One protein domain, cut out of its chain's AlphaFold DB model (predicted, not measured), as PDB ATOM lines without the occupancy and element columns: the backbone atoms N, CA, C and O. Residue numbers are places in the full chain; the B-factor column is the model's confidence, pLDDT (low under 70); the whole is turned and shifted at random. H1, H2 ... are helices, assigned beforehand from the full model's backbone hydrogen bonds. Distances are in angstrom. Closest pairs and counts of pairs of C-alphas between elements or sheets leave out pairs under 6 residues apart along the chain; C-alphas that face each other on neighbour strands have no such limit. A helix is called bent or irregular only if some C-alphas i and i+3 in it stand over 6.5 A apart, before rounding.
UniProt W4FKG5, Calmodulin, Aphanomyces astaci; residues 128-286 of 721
ATOM      1  N   GLU A 128     274.775 -21.830 125.164       68.69
ATOM      2  CA  GLU A 128     276.077 -21.699 124.490       68.69
ATOM      3  C   GLU A 128     275.986 -21.778 122.958       68.69
ATOM      4  O   GLU A 128     276.622 -21.017 122.233       68.69
ATOM      5  N   LYS A 129     275.132 -22.659 122.426       72.81
ATOM      6  CA  LYS A 129     274.932 -22.779 120.975       72.81
ATOM      7  C   LYS A 129     274.145 -21.596 120.432       72.81
ATOM      8  O   LYS A 129     274.418 -21.144 119.326       72.81
ATOM      9  N   LEU A 130     273.190 -21.086 121.210       77.12
ATOM     10  CA  LEU A 130     272.369 -19.940 120.823       77.12
ATOM     11  C   LEU A 130     273.187 -18.641 120.842       77.12
ATOM     12  O   LEU A 130     273.131 -17.871 119.887       77.12
ATOM     13  N   THR A 131     274.014 -18.441 121.870       74.56
ATOM     14  CA  THR A 131     274.980 -17.328 121.930       74.56
ATOM     15  C   THR A 131     276.001 -17.411 120.795       74.56
ATOM     16  O   THR A 131     276.245 -16.409 120.125       74.56
ATOM     17  N   THR A 132     276.511 -18.607 120.488       71.25
ATOM     18  CA  THR A 132     277.397 -18.820 119.333       71.25
ATOM     19  C   THR A 132     276.689 -18.508 118.012       71.25
ATOM     20  O   THR A 132     277.226 -17.772 117.189       71.25
ATOM     21  N   ALA A 133     275.466 -18.996 117.799       76.56
ATOM     22  CA  ALA A 133     274.700 -18.714 116.584       76.56
ATOM     23  C   ALA A 133     274.408 -17.212 116.418       76.56
ATOM     24  O   ALA A 133     274.547 -16.675 115.319       76.56
ATOM     25  N   ALA A 134     274.073 -16.516 117.510       78.81
ATOM     26  CA  ALA A 134     273.894 -15.067 117.512       78.81
ATOM     27  C   ALA A 134     275.202 -14.329 117.171       78.81
ATOM     28  O   ALA A 134     275.186 -13.410 116.351       78.81
ATOM     29  N   LYS A 135     276.343 -14.772 117.722       75.88
ATOM     30  CA  LYS A 135     277.681 -14.249 117.390       75.88
ATOM     31  C   LYS A 135     277.986 -14.398 115.897       75.88
ATOM     32  O   LYS A 135     278.416 -13.435 115.268       75.88
ATOM     33  N   VAL A 136     277.705 -15.567 115.314       74.19
ATOM     34  CA  VAL A 136     277.887 -15.829 113.875       74.19
ATOM     35  C   VAL A 136     276.997 -14.922 113.024       74.19
ATOM     36  O   VAL A 136     277.472 -14.303 112.073       74.19
ATOM     37  N   ALA A 137     275.715 -14.802 113.372       82.31
ATOM     38  CA  ALA A 137     274.775 -13.960 112.639       82.31
ATOM     39  C   ALA A 137     275.200 -12.481 112.651       82.31
ATOM     40  O   ALA A 137     275.184 -11.824 111.610       82.31
ATOM     41  N   MET A 138     275.651 -11.980 113.805       80.50
ATOM     42  CA  MET A 138     276.180 -10.622 113.939       80.50
ATOM     43  C   MET A 138     277.466 -10.421 113.134       80.50
ATOM     44  O   MET A 138     277.597  -9.404 112.453       80.50
ATOM     45  N   ALA A 139     278.386 -11.393 113.144       76.06
ATOM     46  CA  ALA A 139     279.616 -11.341 112.352       76.06
ATOM     47  C   ALA A 139     279.323 -11.226 110.848       76.06
ATOM     48  O   ALA A 139     279.894 -10.375 110.165       76.06
ATOM     49  N   ILE A 140     278.388 -12.037 110.339       79.38
ATOM     50  CA  ILE A 140     277.970 -12.001 108.932       79.38
ATOM     51  C   ILE A 140     277.303 -10.659 108.599       79.38
ATOM     52  O   ILE A 140     277.588 -10.083 107.550       79.38
ATOM     53  N   LEU A 141     276.451 -10.129 109.482       84.81
ATOM     54  CA  LEU A 141     275.770  -8.847 109.268       84.81
ATOM     55  C   LEU A 141     276.775  -7.689 109.188       84.81
ATOM     56  O   LEU A 141     276.740  -6.911 108.233       84.81
ATOM     57  N   ILE A 142     277.712  -7.618 110.138       80.75
ATOM     58  CA  ILE A 142     278.773  -6.600 110.171       80.75
ATOM     59  C   ILE A 142     279.666  -6.710 108.927       80.75
ATOM     60  O   ILE A 142     279.952  -5.698 108.287       80.75
ATOM     61  N   ALA A 143     280.058  -7.928 108.541       75.56
ATOM     62  CA  ALA A 143     280.866  -8.165 107.348       75.56
ATOM     63  C   ALA A 143     280.148  -7.731 106.060       75.56
ATOM     64  O   ALA A 143     280.752  -7.082 105.206       75.56
ATOM     65  N   CYS A 144     278.852  -8.032 105.929       79.56
ATOM     66  CA  CYS A 144     278.028  -7.573 104.813       79.56
ATOM     67  C   CYS A 144     277.947  -6.042 104.764       79.56
ATOM     68  O   CYS A 144     278.153  -5.454 103.703       79.56
ATOM     69  N   PHE A 145     277.676  -5.393 105.900       83.94
ATOM     70  CA  PHE A 145     277.533  -3.939 105.978       83.94
ATOM     71  C   PHE A 145     278.830  -3.216 105.595       83.94
ATOM     72  O   PHE A 145     278.821  -2.326 104.745       83.94
ATOM     73  N   LEU A 146     279.961  -3.645 106.161       77.12
ATOM     74  CA  LEU A 146     281.265  -3.051 105.873       77.12
ATOM     75  C   LEU A 146     281.720  -3.322 104.441       77.12
ATOM     76  O   LEU A 146     282.208  -2.405 103.790       77.12
ATOM     77  N   SER A 147     281.492  -4.531 103.916       74.69
ATOM     78  CA  SER A 147     281.819  -4.845 102.521       74.69
ATOM     79  C   SER A 147     281.051  -3.955 101.541       74.69
ATOM     80  O   SER A 147     281.640  -3.481 100.572       74.69
ATOM     81  N   VAL A 148     279.758  -3.712 101.788       83.12
ATOM     82  CA  VAL A 148     278.940  -2.814 100.957       83.12
ATOM     83  C   VAL A 148     279.449  -1.375 101.046       83.12
ATOM     84  O   VAL A 148     279.527  -0.705 100.018       83.12
ATOM     85  N   PHE A 149     279.828  -0.918 102.244       82.00
ATOM     86  CA  PHE A 149     280.311   0.442 102.473       82.00
ATOM     87  C   PHE A 149     281.662   0.728 101.795       82.00
ATOM     88  O   PHE A 149     281.838   1.803 101.231       82.00
ATOM     89  N   THR A 150     282.613  -0.213 101.828       75.69
ATOM     90  CA  THR A 150     283.979   0.023 101.327       75.69
ATOM     91  C   THR A 150     284.190  -0.364  99.865       75.69
ATOM     92  O   THR A 150     284.975   0.289  99.182       75.69
ATOM     93  N   PHE A 151     283.531  -1.419  99.373       70.50
ATOM     94  CA  PHE A 151     283.828  -2.004  98.055       70.50
ATOM     95  C   PHE A 151     282.611  -2.144  97.128       70.50
ATOM     96  O   PHE A 151     282.763  -2.602  95.995       70.50
ATOM     97  N   GLY A 152     281.410  -1.769  97.583       70.12
ATOM     98  CA  GLY A 152     280.162  -2.174  96.939       70.12
ATOM     99  C   GLY A 152     279.811  -3.635  97.251       70.12
ATOM    100  O   GLY A 152     280.606  -4.387  97.815       70.12
ATOM    101  N   TYR A 153     278.580  -4.052  96.947       70.06
ATOM    102  CA  TYR A 153     278.118  -5.399  97.300       70.06
ATOM    103  C   TYR A 153     278.973  -6.494  96.632       70.06
ATOM    104  O   TYR A 153     279.030  -6.587  95.407       70.06
ATOM    105  N   SER A 154     279.599  -7.346  97.452       70.19
ATOM    106  CA  SER A 154     280.375  -8.521  97.039       70.19
ATOM    107  C   SER A 154     279.971  -9.719  97.899       70.19
ATOM    108  O   SER A 154     280.071  -9.681  99.126       70.19
ATOM    109  N   SER A 155     279.511 -10.803  97.267       73.06
ATOM    110  CA  SER A 155     279.119 -12.039  97.963       73.06
ATOM    111  C   SER A 155     280.318 -12.832  98.497       73.06
ATOM    112  O   SER A 155     280.148 -13.698  99.355       73.06
ATOM    113  N   THR A 156     281.530 -12.521  98.025       71.94
ATOM    114  CA  THR A 156     282.781 -13.183  98.411       71.94
ATOM    115  C   THR A 156     283.064 -13.009  99.906       71.94
ATOM    116  O   THR A 156     283.310 -13.998 100.588       71.94
ATOM    117  N   THR A 157     282.939 -11.792 100.451       70.81
ATOM    118  CA  THR A 157     283.206 -11.511 101.876       70.81
ATOM    119  C   THR A 157     282.226 -12.250 102.789       70.81
ATOM    120  O   THR A 157     282.636 -12.932 103.725       70.81
ATOM    121  N   ALA A 158     280.926 -12.176 102.489       75.12
ATOM    122  CA  ALA A 158     279.888 -12.845 103.272       75.12
ATOM    123  C   ALA A 158     279.994 -14.377 103.187       75.12
ATOM    124  O   ALA A 158     279.869 -15.063 104.199       75.12
ATOM    125  N   GLY A 159     280.273 -14.912 101.992       74.31
ATOM    126  CA  GLY A 159     280.486 -16.342 101.777       74.31
ATOM    127  C   GLY A 159     281.747 -16.865 102.466       74.31
ATOM    128  O   GLY A 159     281.721 -17.955 103.033       74.31
ATOM    129  N   ALA A 160     282.829 -16.082 102.471       70.94
ATOM    130  CA  ALA A 160     284.051 -16.410 103.196       70.94
ATOM    131  C   ALA A 160     283.805 -16.441 104.707       70.94
ATOM    132  O   ALA A 160     284.125 -17.442 105.338       70.94
ATOM    133  N   VAL A 161     283.167 -15.411 105.274       74.44
ATOM    134  CA  VAL A 161     282.840 -15.363 106.711       74.44
ATOM    135  C   VAL A 161     281.904 -16.509 107.100       74.44
ATOM    136  O   VAL A 161     282.191 -17.220 108.055       74.44
ATOM    137  N   ALA A 162     280.840 -16.771 106.334       75.06
ATOM    138  CA  ALA A 162     279.905 -17.861 106.621       75.06
ATOM    139  C   ALA A 162     280.571 -19.251 106.590       75.06
ATOM    140  O   ALA A 162     280.245 -20.110 107.407       75.06
ATOM    141  N   TYR A 163     281.508 -19.477 105.666       72.38
ATOM    142  CA  TYR A 163     282.203 -20.759 105.537       72.38
ATOM    143  C   TYR A 163     283.313 -20.937 106.579       72.38
ATOM    144  O   TYR A 163     283.435 -22.004 107.175       72.38
ATOM    145  N   VAL A 164     284.080 -19.875 106.845       68.81
ATOM    146  CA  VAL A 164     285.113 -19.823 107.891       68.81
ATOM    147  C   VAL A 164     284.505 -20.061 109.274       68.81
ATOM    148  O   VAL A 164     285.117 -20.712 110.114       68.81
ATOM    149  N   MET A 165     283.278 -19.597 109.502       68.19
ATOM    150  CA  MET A 165     282.554 -19.807 110.758       68.19
ATOM    151  C   MET A 165     281.754 -21.120 110.797       68.19
ATOM    152  O   MET A 165     281.107 -21.429 111.797       68.19
ATOM    153  N   GLY A 166     281.798 -21.913 109.723       58.94
ATOM    154  CA  GLY A 166     281.070 -23.168 109.606       58.94
ATOM    155  C   GLY A 166     281.732 -24.319 110.369       58.94
ATOM    156  O   GLY A 166     282.919 -24.598 110.201       58.94
ATOM    157  N   ASN A 167     280.904 -25.059 111.111       54.62
ATOM    158  CA  ASN A 167     281.140 -26.412 111.639       54.62
ATOM    159  C   ASN A 167     281.989 -26.611 112.907       54.62
ATOM    160  O   ASN A 167     282.117 -27.756 113.331       54.62
ATOM    161  N   HIS A 168     282.486 -25.562 113.566       52.97
ATOM    162  CA  HIS A 168     283.113 -25.709 114.887       52.97
ATOM    163  C   HIS A 168     282.487 -24.752 115.902       52.97
ATOM    164  O   HIS A 168     282.562 -23.532 115.770       52.97
ATOM    165  N   ILE A 169     281.828 -25.348 116.895       40.03
ATOM    166  CA  ILE A 169     281.307 -24.693 118.093       40.03
ATOM    167  C   ILE A 169     282.512 -24.509 119.020       40.03
ATOM    168  O   ILE A 169     282.951 -25.474 119.633       40.03
ATOM    169  N   GLY A 170     283.098 -23.312 119.036       48.25
ATOM    170  CA  GLY A 170     284.245 -22.980 119.889       48.25
ATOM    171  C   GLY A 170     285.220 -22.001 119.231       48.25
ATOM    172  O   GLY A 170     285.550 -22.137 118.053       48.25
ATOM    173  N   GLY A 171     285.661 -20.997 119.994       54.41
ATOM    174  CA  GLY A 171     286.613 -19.953 119.583       54.41
ATOM    175  C   GLY A 171     288.071 -20.343 119.821       54.41
ATOM    176  O   GLY A 171     288.822 -19.579 120.416       54.41
ATOM    177  N   SER A 172     288.465 -21.552 119.422       64.12
ATOM    178  CA  SER A 172     289.831 -22.035 119.637       64.12
ATOM    179  C   SER A 172     290.826 -21.294 118.749       64.12
ATOM    180  O   SER A 172     290.654 -21.248 117.527       64.12
ATOM    181  N   PHE A 173     291.912 -20.786 119.339       69.75
ATOM    182  CA  PHE A 173     292.980 -20.113 118.595       69.75
ATOM    183  C   PHE A 173     293.524 -20.982 117.459       69.75
ATOM    184  O   PHE A 173     293.758 -20.500 116.357       69.75
ATOM    185  N   SER A 174     293.676 -22.280 117.710       70.31
ATOM    186  CA  SER A 174     294.215 -23.250 116.759       70.31
ATOM    187  C   SER A 174     293.327 -23.367 115.501       70.31
ATOM    188  O   SER A 174     293.806 -23.390 114.364       70.31
ATOM    189  N   VAL A 175     292.003 -23.327 115.687       73.81
ATOM    190  CA  VAL A 175     291.009 -23.315 114.608       73.81
ATOM    191  C   VAL A 175     291.034 -21.969 113.889       73.81
ATOM    192  O   VAL A 175     291.039 -21.939 112.661       73.81
ATOM    193  N   THR A 176     291.119 -20.862 114.622       74.81
ATOM    194  CA  THR A 176     291.246 -19.508 114.065       74.81
ATOM    195  C   THR A 176     292.530 -19.334 113.250       74.81
ATOM    196  O   THR A 176     292.480 -18.805 112.142       74.81
ATOM    197  N   ALA A 177     293.659 -19.880 113.694       77.38
ATOM    198  CA  ALA A 177     294.908 -19.900 112.942       77.38
ATOM    199  C   ALA A 177     294.771 -20.712 111.647       77.38
ATOM    200  O   ALA A 177     295.175 -20.246 110.583       77.38
ATOM    201  N   ASN A 178     294.119 -21.877 111.695       80.44
ATOM    202  CA  ASN A 178     293.824 -22.669 110.499       80.44
ATOM    203  C   ASN A 178     292.862 -21.961 109.536       80.44
ATOM    204  O   ASN A 178     293.027 -22.057 108.319       80.44
ATOM    205  N   ARG A 179     291.878 -21.219 110.060       80.44
ATOM    206  CA  ARG A 179     290.982 -20.368 109.265       80.44
ATOM    207  C   ARG A 179     291.781 -19.320 108.508       80.44
ATOM    208  O   ARG A 179     291.690 -19.241 107.286       80.44
ATOM    209  N   VAL A 180     292.598 -18.560 109.229       79.94
ATOM    210  CA  VAL A 180     293.437 -17.497 108.671       79.94
ATOM    211  C   VAL A 180     294.436 -18.071 107.664       79.94
ATOM    212  O   VAL A 180     294.479 -17.617 106.524       79.94
ATOM    213  N   GLY A 181     295.175 -19.118 108.038       83.81
ATOM    214  CA  GLY A 181     296.157 -19.781 107.178       83.81
ATOM    215  C   GLY A 181     295.537 -20.361 105.907       83.81
ATOM    216  O   GLY A 181     296.089 -20.182 104.821       83.81
ATOM    217  N   GLY A 182     294.357 -20.977 106.011       85.88
ATOM    218  CA  GLY A 182     293.599 -21.483 104.867       85.88
ATOM    219  C   GLY A 182     293.148 -20.374 103.917       85.88
ATOM    220  O   GLY A 182     293.329 -20.504 102.707       85.88
ATOM    221  N   VAL A 183     292.618 -19.258 104.440       82.56
ATOM    222  CA  VAL A 183     292.218 -18.113 103.603       82.56
ATOM    223  C   VAL A 183     293.433 -17.457 102.950       82.56
ATOM    224  O   VAL A 183     293.387 -17.163 101.760       82.56
ATOM    225  N   ILE A 184     294.526 -17.238 103.683       83.62
ATOM    226  CA  ILE A 184     295.761 -16.642 103.147       83.62
ATOM    227  C   ILE A 184     296.317 -17.516 102.021       83.62
ATOM    228  O   ILE A 184     296.553 -17.030 100.915       83.62
ATOM    229  N   THR A 185     296.453 -18.819 102.273       87.81
ATOM    230  CA  THR A 185     296.983 -19.789 101.308       87.81
ATOM    231  C   THR A 185     296.095 -19.868 100.065       87.81
ATOM    232  O   THR A 185     296.602 -19.774  98.951       87.81
ATOM    233  N   GLY A 186     294.771 -19.953 100.233       85.19
ATOM    234  CA  GLY A 186     293.821 -20.049  99.124       85.19
ATOM    235  C   GLY A 186     293.491 -18.728  98.419       85.19
ATOM    236  O   GLY A 186     292.915 -18.756  97.337       85.19
ATOM    237  N   SER A 187     293.863 -17.569  98.967       80.88
ATOM    238  CA  SER A 187     293.629 -16.269  98.317       80.88
ATOM    239  C   SER A 187     294.888 -15.678  97.693       80.88
ATOM    240  O   SER A 187     294.855 -15.303  96.522       80.88
ATOM    241  N   ILE A 188     296.007 -15.620  98.422       83.31
ATOM    242  CA  ILE A 188     297.216 -14.916  97.976       83.31
ATOM    243  C   ILE A 188     297.907 -15.688  96.854       83.31
ATOM    244  O   ILE A 188     298.155 -15.126  95.787       83.31
ATOM    245  N   ILE A 189     298.182 -16.979  97.063       86.00
ATOM    246  CA  ILE A 189     298.939 -17.785  96.096       86.00
ATOM    247  C   ILE A 189     298.162 -17.916  94.772       86.00
ATOM    248  O   ILE A 189     298.728 -17.585  93.727       86.00
ATOM    249  N   PRO A 190     296.859 -18.272  94.767       85.19
ATOM    250  CA  PRO A 190     296.076 -18.295  93.535       85.19
ATOM    251  C   PRO A 190     295.937 -16.926  92.864       85.19
ATOM    252  O   PRO A 190     295.950 -16.875  91.639       85.19
ATOM    253  N   SER A 191     295.866 -15.821  93.617       79.06
ATOM    254  CA  SER A 191     295.810 -14.470  93.031       79.06
ATOM    255  C   SER A 191     297.106 -14.089  92.314       79.06
ATOM    256  O   SER A 191     297.052 -13.510  91.230       79.06
ATOM    257  N   ILE A 192     298.268 -14.436  92.882       83.19
ATOM    258  CA  ILE A 192     299.576 -14.210  92.247       83.19
ATOM    259  C   ILE A 192     299.691 -15.049  90.970       83.19
ATOM    260  O   ILE A 192     300.073 -14.536  89.918       83.19
ATOM    261  N   CYS A 193     299.315 -16.329  91.031       84.00
ATOM    262  CA  CYS A 193     299.313 -17.197  89.856       84.00
ATOM    263  C   CYS A 193     298.357 -16.684  88.771       84.00
ATOM    264  O   CYS A 193     298.736 -16.621  87.603       84.00
ATOM    265  N   LEU A 194     297.145 -16.267  89.151       79.38
ATOM    266  CA  LEU A 194     296.160 -15.704  88.231       79.38
ATOM    267  C   LEU A 194     296.682 -14.419  87.575       79.38
ATOM    268  O   LEU A 194     296.526 -14.261  86.371       79.38
ATOM    269  N   PHE A 195     297.369 -13.546  88.320       78.12
ATOM    270  CA  PHE A 195     298.001 -12.345  87.767       78.12
ATOM    271  C   PHE A 195     298.993 -12.682  86.646       78.12
ATOM    272  O   PHE A 195     298.913 -12.107  85.558       78.12
ATOM    273  N   TYR A 196     299.881 -13.657  86.862       81.06
ATOM    274  CA  TYR A 196     300.819 -14.097  85.828       81.06
ATOM    275  C   TYR A 196     300.109 -14.742  84.631       81.06
ATOM    276  O   TYR A 196     300.443 -14.440  83.485       81.06
ATOM    277  N   ILE A 197     299.093 -15.575  84.874       80.50
ATOM    278  CA  ILE A 197     298.296 -16.202  83.809       80.50
ATOM    279  C   ILE A 197     297.586 -15.137  82.963       80.50
ATOM    280  O   ILE A 197     297.619 -15.217  81.737       80.50
ATOM    281  N   CYS A 198     296.996 -14.114  83.584       76.62
ATOM    282  CA  CYS A 198     296.325 -13.029  82.871       76.62
ATOM    283  C   CYS A 198     297.318 -12.114  82.139       76.62
ATOM    284  O   CYS A 198     297.034 -11.684  81.026       76.62
ATOM    285  N   SER A 199     298.492 -11.842  82.719       75.75
ATOM    286  CA  SER A 199     299.513 -10.993  82.093       75.75
ATOM    287  C   SER A 199     300.147 -11.639  80.856       75.75
ATOM    288  O   SER A 199     300.428 -10.936  79.889       75.75
ATOM    289  N   PHE A 200     300.391 -12.954  80.870       75.75
ATOM    290  CA  PHE A 200     301.063 -13.663  79.770       75.75
ATOM    291  C   PHE A 200     300.100 -14.394  78.821       75.75
ATOM    292  O   PHE A 200     300.430 -14.614  77.657       75.75
ATOM    293  N   GLY A 201     298.910 -14.775  79.289       70.12
ATOM    294  CA  GLY A 201     297.952 -15.609  78.553       70.12
ATOM    295  C   GLY A 201     296.911 -14.845  77.732       70.12
ATOM    296  O   GLY A 201     296.216 -15.460  76.926       70.12
ATOM    297  N   CYS A 202     296.817 -13.518  77.871       70.25
ATOM    298  CA  CYS A 202     295.758 -12.692  77.269       70.25
ATOM    299  C   CYS A 202     295.693 -12.727  75.721       70.25
ATOM    300  O   CYS A 202     294.743 -12.224  75.129       70.25
ATOM    301  N   GLY A 203     296.673 -13.343  75.047       69.00
ATOM    302  CA  GLY A 203     296.655 -13.573  73.598       69.00
ATOM    303  C   GLY A 203     295.723 -14.702  73.126       69.00
ATOM    304  O   GLY A 203     295.377 -14.743  71.949       69.00
ATOM    305  N   SER A 204     295.303 -15.623  74.004       76.94
ATOM    306  CA  SER A 204     294.352 -16.693  73.662       76.94
ATOM    307  C   SER A 204     293.503 -17.102  74.865       76.94
ATOM    308  O   SER A 204     294.001 -17.696  75.823       76.94
ATOM    309  N   ASN A 205     292.189 -16.870  74.778       75.19
ATOM    310  CA  ASN A 205     291.222 -17.245  75.819       75.19
ATOM    311  C   ASN A 205     291.238 -18.750  76.145       75.19
ATOM    312  O   ASN A 205     291.002 -19.137  77.287       75.19
ATOM    313  N   ILE A 206     291.558 -19.604  75.165       80.44
ATOM    314  CA  ILE A 206     291.638 -21.060  75.356       80.44
ATOM    315  C   ILE A 206     292.816 -21.419  76.268       80.44
ATOM    316  O   ILE A 206     292.685 -22.284  77.132       80.44
ATOM    317  N   VAL A 207     293.954 -20.736  76.107       81.06
ATOM    318  CA  VAL A 207     295.157 -20.974  76.917       81.06
ATOM    319  C   VAL A 207     294.927 -20.512  78.355       81.06
ATOM    320  O   VAL A 207     295.224 -21.260  79.283       81.06
ATOM    321  N   VAL A 208     294.320 -19.337  78.549       79.25
ATOM    322  CA  VAL A 208     293.954 -18.829  79.884       79.25
ATOM    323  C   VAL A 208     293.011 -19.793  80.596       79.25
ATOM    324  O   VAL A 208     293.250 -20.149  81.751       79.25
ATOM    325  N   LEU A 209     291.965 -20.262  79.908       81.00
ATOM    326  CA  LEU A 209     290.986 -21.179  80.484       81.00
ATOM    327  C   LEU A 209     291.610 -22.539  80.832       81.00
ATOM    328  O   LEU A 209     291.363 -23.065  81.916       81.00
ATOM    329  N   ALA A 210     292.437 -23.100  79.944       85.56
ATOM    330  CA  ALA A 210     293.101 -24.381  80.177       85.56
ATOM    331  C   ALA A 210     294.059 -24.314  81.376       85.56
ATOM    332  O   ALA A 210     293.966 -25.141  82.280       85.56
ATOM    333  N   VAL A 211     294.925 -23.297  81.427       86.38
ATOM    334  CA  VAL A 211     295.919 -23.146  82.503       86.38
ATOM    335  C   VAL A 211     295.245 -22.855  83.845       86.38
ATOM    336  O   VAL A 211     295.617 -23.455  84.854       86.38
ATOM    337  N   THR A 212     294.214 -22.005  83.868       84.38
ATOM    338  CA  THR A 212     293.472 -21.685  85.101       84.38
ATOM    339  C   THR A 212     292.740 -22.914  85.648       84.38
ATOM    340  O   THR A 212     292.816 -23.187  86.845       84.38
ATOM    341  N   ASN A 213     292.094 -23.710  84.788       87.50
ATOM    342  CA  ASN A 213     291.410 -24.937  85.206       87.50
ATOM    343  C   ASN A 213     292.384 -26.036  85.659       87.50
ATOM    344  O   ASN A 213     292.102 -26.734  86.633       87.50
ATOM    345  N   SER A 214     293.539 -26.183  85.000       90.31
ATOM    346  CA  SER A 214     294.587 -27.106  85.451       90.31
ATOM    347  C   SER A 214     295.148 -26.700  86.814       90.31
ATOM    348  O   SER A 214     295.295 -27.553  87.689       90.31
ATOM    349  N   LEU A 215     295.404 -25.404  87.027       89.69
ATOM    350  CA  LEU A 215     295.848 -24.886  88.318       89.69
ATOM    351  C   LEU A 215     294.796 -25.126  89.407       89.69
ATOM    352  O   LEU A 215     295.140 -25.609  90.484       89.69
ATOM    353  N   LEU A 216     293.522 -24.848  89.118       90.75
ATOM    354  CA  LEU A 216     292.415 -25.105  90.039       90.75
ATOM    355  C   LEU A 216     292.339 -26.591  90.409       90.75
ATOM    356  O   LEU A 216     292.234 -26.918  91.589       90.75
ATOM    357  N   PHE A 217     292.452 -27.494  89.432       93.50
ATOM    358  CA  PHE A 217     292.431 -28.935  89.681       93.50
ATOM    359  C   PHE A 217     293.583 -29.386  90.583       93.50
ATOM    360  O   PHE A 217     293.351 -30.103  91.557       93.50
ATOM    361  N   VAL A 218     294.813 -28.943  90.304       94.06
ATOM    362  CA  VAL A 218     295.990 -29.303  91.112       94.06
ATOM    363  C   VAL A 218     295.862 -28.736  92.525       94.06
ATOM    364  O   VAL A 218     296.050 -29.465  93.501       94.06
ATOM    365  N   TRP A 219     295.476 -27.466  92.647       94.12
ATOM    366  CA  TRP A 219     295.360 -26.785  93.933       94.12
ATOM    367  C   TRP A 219     294.271 -27.384  94.823       94.12
ATOM    368  O   TRP A 219     294.509 -27.642  96.004       94.12
ATOM    369  N   VAL A 220     293.084 -27.642  94.267       93.25
ATOM    370  CA  VAL A 220     291.964 -28.237  95.010       93.25
ATOM    371  C   VAL A 220     292.288 -29.672  95.407       93.25
ATOM    372  O   VAL A 220     292.029 -30.049  96.549       93.25
ATOM    373  N   THR A 221     292.906 -30.457  94.519       93.75
ATOM    374  CA  THR A 221     293.338 -31.830  94.830       93.75
ATOM    375  C   THR A 221     294.356 -31.851  95.969       93.75
ATOM    376  O   THR A 221     294.187 -32.608  96.923       93.75
ATOM    377  N   PHE A 222     295.373 -30.989  95.916       92.69
ATOM    378  CA  PHE A 222     296.386 -30.883  96.968       92.69
ATOM    379  C   PHE A 222     295.791 -30.403  98.302       92.69
ATOM    380  O   PHE A 222     296.026 -31.000  99.351       92.69
ATOM    381  N   SER A 223     294.943 -29.376  98.259       92.06
ATOM    382  CA  SER A 223     294.284 -28.826  99.448       92.06
ATOM    383  C   SER A 223     293.312 -29.829 100.088       92.06
ATOM    384  O   SER A 223     293.249 -29.957 101.311       92.06
ATOM    385  N   MET A 224     292.597 -30.616  99.276       91.62
ATOM    386  CA  MET A 224     291.771 -31.718  99.775       91.62
ATOM    387  C   MET A 224     292.618 -32.870 100.305       91.62
ATOM    388  O   MET A 224     292.255 -33.447 101.323       91.62
ATOM    389  N   TYR A 225     293.760 -33.189  99.697       93.19
ATOM    390  CA  TYR A 225     294.668 -34.194 100.250       93.19
ATOM    391  C   TYR A 225     295.102 -33.838 101.681       93.19
ATOM    392  O   TYR A 225     295.035 -34.699 102.554       93.19
ATOM    393  N   ILE A 226     295.431 -32.569 101.959       89.94
ATOM    394  CA  ILE A 226     295.741 -32.093 103.323       89.94
ATOM    395  C   ILE A 226     294.549 -32.306 104.267       89.94
ATOM    396  O   ILE A 226     294.724 -32.790 105.385       89.94
ATOM    397  N   LYS A 227     293.322 -32.029 103.807       87.88
ATOM    398  CA  LYS A 227     292.104 -32.313 104.579       87.88
ATOM    399  C   LYS A 227     291.993 -33.799 104.946       87.88
ATOM    400  O   LYS A 227     291.727 -34.119 106.103       87.88
ATOM    401  N   TRP A 228     292.188 -34.696 103.978       89.25
ATOM    402  CA  TRP A 228     292.014 -36.144 104.152       89.25
ATOM    403  C   TRP A 228     293.176 -36.833 104.873       89.25
ATOM    404  O   TRP A 228     292.940 -37.829 105.550       89.25
ATOM    405  N   LYS A 229     294.401 -36.295 104.781       88.06
ATOM    406  CA  LYS A 229     295.561 -36.739 105.577       88.06
ATOM    407  C   LYS A 229     295.250 -36.695 107.077       88.06
ATOM    408  O   LYS A 229     295.797 -37.484 107.843       88.06
ATOM    409  N   GLY A 230     294.340 -35.806 107.475       73.31
ATOM    410  CA  GLY A 230     294.006 -35.580 108.868       73.31
ATOM    411  C   GLY A 230     295.134 -34.853 109.597       73.31
ATOM    412  O   GLY A 230     296.212 -34.603 109.057       73.31
ATOM    413  N   GLY A 231     294.859 -34.478 110.839       76.75
ATOM    414  CA  GLY A 231     295.757 -33.659 111.646       76.75
ATOM    415  C   GLY A 231     295.338 -32.194 111.693       76.75
ATOM    416  O   GLY A 231     294.272 -31.813 111.208       76.75
ATOM    417  N   PHE A 232     296.192 -31.392 112.321       72.12
ATOM    418  CA  PHE A 232     295.920 -29.999 112.662       72.12
ATOM    419  C   PHE A 232     295.514 -29.146 111.448       72.12
ATOM    420  O   PHE A 232     294.505 -28.453 111.490       72.12
ATOM    421  N   GLU A 233     296.228 -29.269 110.330       80.69
ATOM    422  CA  GLU A 233     296.036 -28.429 109.136       80.69
ATOM    423  C   GLU A 233     294.845 -28.848 108.254       80.69
ATOM    424  O   GLU A 233     294.573 -28.229 107.223       80.69
ATOM    425  N   SER A 234     294.110 -29.902 108.632       83.69
ATOM    426  CA  SER A 234     293.029 -30.466 107.812       83.69
ATOM    427  C   SER A 234     291.975 -29.413 107.438       83.69
ATOM    428  O   SER A 234     291.516 -29.341 106.292       83.69
ATOM    429  N   TYR A 235     291.633 -28.542 108.391       83.06
ATOM    430  CA  TYR A 235     290.655 -27.481 108.178       83.06
ATOM    431  C   TYR A 235     291.194 -26.345 107.297       83.06
ATOM    432  O   TYR A 235     290.470 -25.843 106.433       83.06
ATOM    433  N   ALA A 236     292.478 -26.000 107.437       86.62
ATOM    434  CA  ALA A 236     293.139 -25.025 106.571       86.62
ATOM    435  C   ALA A 236     293.121 -25.484 105.103       86.62
ATOM    436  O   ALA A 236     292.827 -24.686 104.212       86.62
ATOM    437  N   GLY A 237     293.332 -26.784 104.850       88.62
ATOM    438  CA  GLY A 237     293.216 -27.381 103.514       88.62
ATOM    439  C   GLY A 237     291.810 -27.252 102.916       88.62
ATOM    440  O   GLY A 237     291.651 -26.856 101.761       88.62
ATOM    441  N   LEU A 238     290.762 -27.500 103.710       87.88
ATOM    442  CA  LEU A 238     289.375 -27.324 103.261       87.88
ATOM    443  C   LEU A 238     289.070 -25.865 102.878       87.88
ATOM    444  O   LEU A 238     288.502 -25.610 101.813       87.88
ATOM    445  N   ILE A 239     289.458 -24.915 103.732       86.12
ATOM    446  CA  ILE A 239     289.232 -23.482 103.500       86.12
ATOM    447  C   ILE A 239     290.045 -22.988 102.302       86.12
ATOM    448  O   ILE A 239     289.513 -22.247 101.473       86.12
ATOM    449  N   SER A 240     291.297 -23.430 102.163       89.44
ATOM    450  CA  SER A 240     292.150 -23.103 101.016       89.44
ATOM    451  C   SER A 240     291.514 -23.549  99.697       89.44
ATOM    452  O   SER A 240     291.433 -22.763  98.756       89.44
ATOM    453  N   ALA A 241     290.977 -24.773  99.631       90.31
ATOM    454  CA  ALA A 241     290.303 -25.272  98.430       90.31
ATOM    455  C   ALA A 241     289.073 -24.424  98.055       90.31
ATOM    456  O   ALA A 241     288.877 -24.075  96.887       90.31
ATOM    457  N   PHE A 242     288.246 -24.081  99.047       87.06
ATOM    458  CA  PHE A 242     287.039 -23.281  98.840       87.06
ATOM    459  C   PHE A 242     287.365 -21.850  98.393       87.06
ATOM    460  O   PHE A 242     286.817 -21.366  97.402       87.06
ATOM    461  N   THR A 243     288.287 -21.187  99.089       83.12
ATOM    462  CA  THR A 243     288.684 -19.802  98.793       83.12
ATOM    463  C   THR A 243     289.408 -19.685  97.452       83.12
ATOM    464  O   THR A 243     289.063 -18.808  96.659       83.12
ATOM    465  N   ALA A 244     290.302 -20.623  97.125       86.44
ATOM    466  CA  ALA A 244     290.979 -20.662  95.828       86.44
ATOM    467  C   ALA A 244     290.003 -20.813  94.661       86.44
ATOM    468  O   ALA A 244     290.185 -20.189  93.618       86.44
ATOM    469  N   THR A 245     288.931 -21.587  94.847       85.12
ATOM    470  CA  THR A 245     287.883 -21.751  93.834       85.12
ATOM    471  C   THR A 245     287.175 -20.424  93.549       85.12
ATOM    472  O   THR A 245     286.956 -20.091  92.388       85.12
ATOM    473  N   GLN A 246     286.878 -19.618  94.577       78.31
ATOM    474  CA  GLN A 246     286.253 -18.301  94.388       78.31
ATOM    475  C   GLN A 246     287.166 -17.301  93.666       78.31
ATOM    476  O   GLN A 246     286.678 -16.474  92.896       78.31
ATOM    477  N   VAL A 247     288.478 -17.372  93.908       78.12
ATOM    478  CA  VAL A 247     289.469 -16.493  93.272       78.12
ATOM    479  C   VAL A 247     289.715 -16.898  91.819       78.12
ATOM    480  O   VAL A 247     289.652 -16.054  90.931       78.12
ATOM    481  N   LEU A 248     289.953 -18.185  91.559       79.94
ATOM    482  CA  LEU A 248     290.310 -18.684  90.229       79.94
ATOM    483  C   LEU A 248     289.116 -18.718  89.259       79.94
ATOM    484  O   LEU A 248     289.310 -18.483  88.068       79.94
ATOM    485  N   LEU A 249     287.882 -18.948  89.737       79.31
ATOM    486  CA  LEU A 249     286.683 -18.953  88.878       79.31
ATOM    487  C   LEU A 249     286.263 -17.562  88.385       79.31
ATOM    488  O   LEU A 249     285.574 -17.480  87.371       79.31
ATOM    489  N   LYS A 250     286.661 -16.476  89.064       71.88
ATOM    490  CA  LYS A 250     286.407 -15.106  88.582       71.88
ATOM    491  C   LYS A 250     287.142 -14.808  87.265       71.88
ATOM    492  O   LYS A 250     286.678 -13.967  86.504       71.88
ATOM    493  N   GLY A 251     288.228 -15.528  86.961       68.06
ATOM    494  CA  GLY A 251     288.962 -15.398  85.700       68.06
ATOM    495  C   GLY A 251     289.671 -14.046  85.524       68.06
ATOM    496  O   GLY A 251     289.913 -13.320  86.488       68.06
ATOM    497  N   CYS A 252     290.042 -13.723  84.282       70.19
ATOM    498  CA  CYS A 252     290.736 -12.480  83.929       70.19
ATOM    499  C   CYS A 252     289.743 -11.399  83.470       70.19
ATOM    500  O   CYS A 252     289.361 -11.364  82.299       70.19
ATOM    501  N   ASP A 253     289.365 -10.482  84.361       60.91
ATOM    502  CA  ASP A 253     288.580  -9.300  83.987       60.91
ATOM    503  C   ASP A 253     289.440  -8.298  83.192       60.91
ATOM    504  O   ASP A 253     290.471  -7.826  83.669       60.91
ATOM    505  N   GLY A 254     289.001  -7.941  81.980       59.22
ATOM    506  CA  GLY A 254     289.630  -6.889  81.165       59.22
ATOM    507  C   GLY A 254     290.527  -7.360  80.016       59.22
ATOM    508  O   GLY A 254     291.048  -6.509  79.291       59.22
ATOM    509  N   CYS A 255     290.652  -8.673  79.774       62.66
ATOM    510  CA  CYS A 255     291.429  -9.183  78.635       62.66
ATOM    511  C   CYS A 255     290.901  -8.714  77.264       62.66
ATOM    512  O   CYS A 255     291.677  -8.524  76.334       62.66
ATOM    513  N   GLU A 256     289.601  -8.422  77.147       56.88
ATOM    514  CA  GLU A 256     289.002  -7.881  75.917       56.88
ATOM    515  C   GLU A 256     289.369  -6.412  75.634       56.88
ATOM    516  O   GLU A 256     289.265  -5.961  74.497       56.88
ATOM    517  N   LYS A 257     289.792  -5.644  76.650       57.75
ATOM    518  CA  LYS A 257     290.050  -4.194  76.537       57.75
ATOM    519  C   LYS A 257     291.539  -3.836  76.475       57.75
ATOM    520  O   LYS A 257     291.871  -2.655  76.479       57.75
ATOM    521  N   GLY A 258     292.441  -4.825  76.454       55.44
ATOM    522  CA  GLY A 258     293.899  -4.628  76.370       55.44
ATOM    523  C   GLY A 258     294.553  -3.968  77.596       55.44
ATOM    524  O   GLY A 258     295.772  -3.848  77.654       55.44
ATOM    525  N   SER A 259     293.762  -3.569  78.593       53.22
ATOM    526  CA  SER A 259     294.221  -3.057  79.880       53.22
ATOM    527  C   SER A 259     293.913  -4.106  80.937       53.22
ATOM    528  O   SER A 259     292.814  -4.127  81.496       53.22
ATOM    529  N   VAL A 260     294.885  -4.975  81.216       55.69
ATOM    530  CA  VAL A 260     294.837  -5.880  82.369       55.69
ATOM    531  C   VAL A 260     294.971  -4.999  83.610       55.69
ATOM    532  O   VAL A 260     296.073  -4.646  84.015       55.69
ATOM    533  N   ALA A 261     293.855  -4.511  84.150       51.81
ATOM    534  CA  ALA A 261     293.902  -3.631  85.308       51.81
ATOM    535  C   ALA A 261     294.246  -4.474  86.553       51.81
ATOM    536  O   ALA A 261     293.432  -5.308  86.948       51.81
ATOM    537  N   PRO A 262     295.384  -4.239  87.235       52.12
ATOM    538  CA  PRO A 262     295.748  -4.951  88.470       52.12
ATOM    539  C   PRO A 262     294.788  -4.677  89.651       52.12
ATOM    540  O   PRO A 262     294.917  -5.255  90.730       52.12
ATOM    541  N   ILE A 263     293.810  -3.789  89.453       51.34
ATOM    542  CA  ILE A 263     292.896  -3.261  90.468       51.34
ATOM    543  C   ILE A 263     291.891  -4.327  90.944       51.34
ATOM    544  O   ILE A 263     291.531  -4.333  92.122       51.34
ATOM    545  N   SER A 264     291.460  -5.260  90.084       56.44
ATOM    546  CA  SER A 264     290.472  -6.287  90.464       56.44
ATOM    547  C   SER A 264     291.066  -7.358  91.389       56.44
ATOM    548  O   SER A 264     290.440  -7.728  92.384       56.44
ATOM    549  N   SER A 265     292.301  -7.801  91.134       61.72
ATOM    550  CA  SER A 265     293.025  -8.752  91.991       61.72
ATOM    551  C   SER A 265     293.370  -8.150  93.356       61.72
ATOM    552  O   SER A 265     293.172  -8.807  94.378       61.72
ATOM    553  N   TYR A 266     293.806  -6.884  93.395       66.19
ATOM    554  CA  TYR A 266     294.078  -6.177  94.652       66.19
ATOM    555  C   TYR A 266     292.803  -5.961  95.481       66.19
ATOM    556  O   TYR A 266     292.814  -6.176  96.690       66.19
ATOM    557  N   SER A 267     291.682  -5.614  94.837       69.88
ATOM    558  CA  SER A 267     290.383  -5.452  95.505       69.88
ATOM    559  C   SER A 267     289.889  -6.757  96.141       69.88
ATOM    560  O   SER A 267     289.450  -6.753  97.289       69.88
ATOM    561  N   ASN A 268     290.031  -7.898  95.457       70.75
ATOM    562  CA  ASN A 268     289.658  -9.204  96.016       70.75
ATOM    563  C   ASN A 268     290.548  -9.603  97.207       70.75
ATOM    564  O   ASN A 268     290.038 -10.096  98.211       70.75
ATOM    565  N   LEU A 269     291.862  -9.366  97.125       72.25
ATOM    566  CA  LEU A 269     292.784  -9.641  98.231       72.25
ATOM    567  C   LEU A 269     292.458  -8.750  99.440       72.25
ATOM    568  O   LEU A 269     292.322  -9.260 100.551       72.25
ATOM    569  N   ALA A 270     292.222  -7.454  99.208       72.81
ATOM    570  CA  ALA A 270     291.819  -6.496 100.235       72.81
ATOM    571  C   ALA A 270     290.476  -6.868 100.899       72.81
ATOM    572  O   ALA A 270     290.350  -6.781 102.122       72.81
ATOM    573  N   GLN A 271     289.491  -7.337 100.122       73.69
ATOM    574  CA  GLN A 271     288.200  -7.830 100.627       73.69
ATOM    575  C   GLN A 271     288.366  -9.055 101.532       73.69
ATOM    576  O   GLN A 271     287.794  -9.097 102.622       73.69
ATOM    577  N   MET A 272     289.178 -10.032 101.118       73.50
ATOM    578  CA  MET A 272     289.429 -11.240 101.910       73.50
ATOM    579  C   MET A 272     290.210 -10.923 103.190       73.50
ATOM    580  O   MET A 272     289.855 -11.428 104.252       73.50
ATOM    581  N   SER A 273     291.210 -10.035 103.131       73.56
ATOM    582  CA  SER A 273     291.931  -9.581 104.327       73.56
ATOM    583  C   SER A 273     291.042  -8.786 105.284       73.56
ATOM    584  O   SER A 273     291.123  -8.990 106.493       73.56
ATOM    585  N   LEU A 274     290.147  -7.931 104.767       75.25
ATOM    586  CA  LEU A 274     289.177  -7.210 105.593       75.25
ATOM    587  C   LEU A 274     288.220  -8.191 106.284       75.25
ATOM    588  O   LEU A 274     287.962  -8.050 107.475       75.25
ATOM    589  N   GLY A 275     287.748  -9.214 105.563       71.50
ATOM    590  CA  GLY A 275     286.924 -10.283 106.126       71.50
ATOM    591  C   GLY A 275     287.612 -11.017 107.282       71.50
ATOM    592  O   GLY A 275     286.980 -11.245 108.308       71.50
ATOM    593  N   ILE A 276     288.912 -11.316 107.155       73.56
ATOM    594  CA  ILE A 276     289.713 -11.943 108.221       73.56
ATOM    595  C   ILE A 276     289.861 -11.016 109.433       73.56
ATOM    596  O   ILE A 276     289.661 -11.453 110.563       73.56
ATOM    597  N   VAL A 277     290.206  -9.742 109.220       74.94
ATOM    598  CA  VAL A 277     290.402  -8.779 110.316       74.94
ATOM    599  C   VAL A 277     289.097  -8.556 111.080       74.94
ATOM    600  O   VAL A 277     289.089  -8.587 112.307       74.94
ATOM    601  N   LEU A 278     287.976  -8.402 110.369       72.06
ATOM    602  CA  LEU A 278     286.657  -8.274 110.989       72.06
ATOM    603  C   LEU A 278     286.254  -9.532 111.746       72.06
ATOM    604  O   LEU A 278     285.707  -9.433 112.840       72.06
ATOM    605  N   PHE A 279     286.557 -10.702 111.192       73.00
ATOM    606  CA  PHE A 279     286.346 -11.970 111.872       73.00
ATOM    607  C   PHE A 279     287.118 -12.034 113.199       73.00
ATOM    608  O   PHE A 279     286.495 -12.289 114.225       73.00
ATOM    609  N   ILE A 280     288.418 -11.717 113.211       72.81
ATOM    610  CA  ILE A 280     289.236 -11.720 114.437       72.81
ATOM    611  C   ILE A 280     288.694 -10.709 115.457       72.81
ATOM    612  O   ILE A 280     288.552 -11.039 116.631       72.81
ATOM    613  N   ILE A 281     288.338  -9.495 115.024       74.31
ATOM    614  CA  ILE A 281     287.796  -8.458 115.915       74.31
ATOM    615  C   ILE A 281     286.474  -8.910 116.543       74.31
ATOM    616  O   ILE A 281     286.301  -8.792 117.753       74.31
ATOM    617  N   VAL A 282     285.546  -9.450 115.749       70.88
ATOM    618  CA  VAL A 282     284.254  -9.936 116.257       70.88
ATOM    619  C   VAL A 282     284.439 -11.161 117.157       70.88
ATOM    620  O   VAL A 282     283.733 -11.312 118.154       70.88
ATOM    621  N   GLU A 283     285.397 -12.032 116.840       70.94
ATOM    622  CA  GLU A 283     285.686 -13.216 117.642       70.94
ATOM    623  C   GLU A 283     286.275 -12.859 119.011       70.94
ATOM    624  O   GLU A 283     285.836 -13.443 120.004       70.94
ATOM    625  N   MET A 284     287.163 -11.860 119.065       67.19
ATOM    626  CA  MET A 284     287.776 -11.345 120.295       67.19
ATOM    627  C   MET A 284     286.832 -10.454 121.117       67.19
ATOM    628  O   MET A 284     286.895 -10.471 122.343       67.19
ATOM    629  N   ALA A 285     285.953  -9.679 120.470       69.19
ATOM    630  CA  ALA A 285     285.058  -8.742 121.153       69.19
ATOM    631  C   ALA A 285     283.804  -9.407 121.749       69.19
ATOM    632  O   ALA A 285     283.258  -8.913 122.734       69.19
ATOM    633  N   ILE A 286     283.324 -10.513 121.166       63.62
ATOM    634  CA  ILE A 286     282.097 -11.191 121.611       63.62
ATOM    635  C   ILE A 286     282.468 -12.466 122.379       63.62
ATOM    636  O   ILE A 286     282.662 -13.516 121.767       63.62
TER     637      ILE A 286
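Overview. This is residues 128 to 286 of the 721 residues of the protein "Calmodulin" of Aphanomyces astaci (UniProt W4FKG5). Six helices form a flat up-and-down bundle in two layers: H1, H2, H5 and H4 lie side by side in one, and H6 and H3 lie side by side in the other. H6 packs on H1 and H2, while H3 packs on H5 and H4. The printed part has 159 residues with six named helices, H1 to H6 in order along the chain, and no named strand; its class is all helix. It is compact, with a radius of gyration of the C-alphas of 16.7 A, and spans 55 by 40 by 17 A.

Arrangement. The bundle is up and down, each helix running against the one before it: H1, residues 128 to 151, H2, 155 to 164, H3, 173 to 201, H4, 205 to 229, H5, 234 to 249, and H6, 263 to 285. H1 and H2 are a hairpin at a shallow tilt of 26 degrees; H1 touches H2 with residues 136 to 147 alone, closest at the C-alphas of Cys 144 and Ala 158, 5.8 A. H1 also touches H6, Ala 139 to Val 282, 6.2 A between C-alphas, at a shallow tilt of 33 degrees, only just short of steep. H2 touches H6, with residues 271 to 279 of H6 alone, at a steep tilt of 41 degrees; the closest C-alphas, of Thr 157 and Gly 275, are 5.8 A apart. H2 touches H5, with residues 239 to 246 of H5 alone, closest at C-alphas 164 and 239, 7.0 A. H3 and H5 touch and run the same way at a shallow tilt of 30 degrees, with the C-alphas of Gly 182 and Ala 236 closest at 4.0 A. H3 and H6 touch and run opposite ways at 4 degrees, a shallow tilt, with Ser 191 and Ser 265 closest, 6.4 A between C-alphas. H3 and H4 are a hairpin that touches with residues 194 to 201 and 207 to 212 alone; the closest C-alphas, 201 and 208, are 5.3 A apart. H4 and H5 are a hairpin at a shallow tilt of 11 degrees, closest at C-alphas 227 and 234, 3.8 A. H1 and H4 are apart. Every O i to N i+4 pair is within hydrogen-bond range in H1, H2, H4, H5 and H6; in H3 it is 23 of 25.

Along the chain. H1 begins at C-alpha 128 (276.077, -21.699, 124.490) and is 33.9 A long. H2 is 14.0 A long, H3 40.6 A, H4 35.8 A, H5 23.1 A and H6 32.1 A. H3 begins at C-alpha 173 (292.980, -20.113, 118.595), and H6 ends at C-alpha 285 (285.058, -8.742, 121.153). H3 is neither bent nor irregular, but only just: C-alphas 186 and 189 are 6.4 A apart.

Size, cuts and confidence. The two C-alphas farthest apart, of Glu 128 and Gly 203, are 55.5 A apart. The printed part has no cut. The link from H5 to H6, residues 250 to 262, is long. Mean pLDDT of the printed part is 75.9; 31 residues are under 70, among them 164 to 173 and 253 to 267.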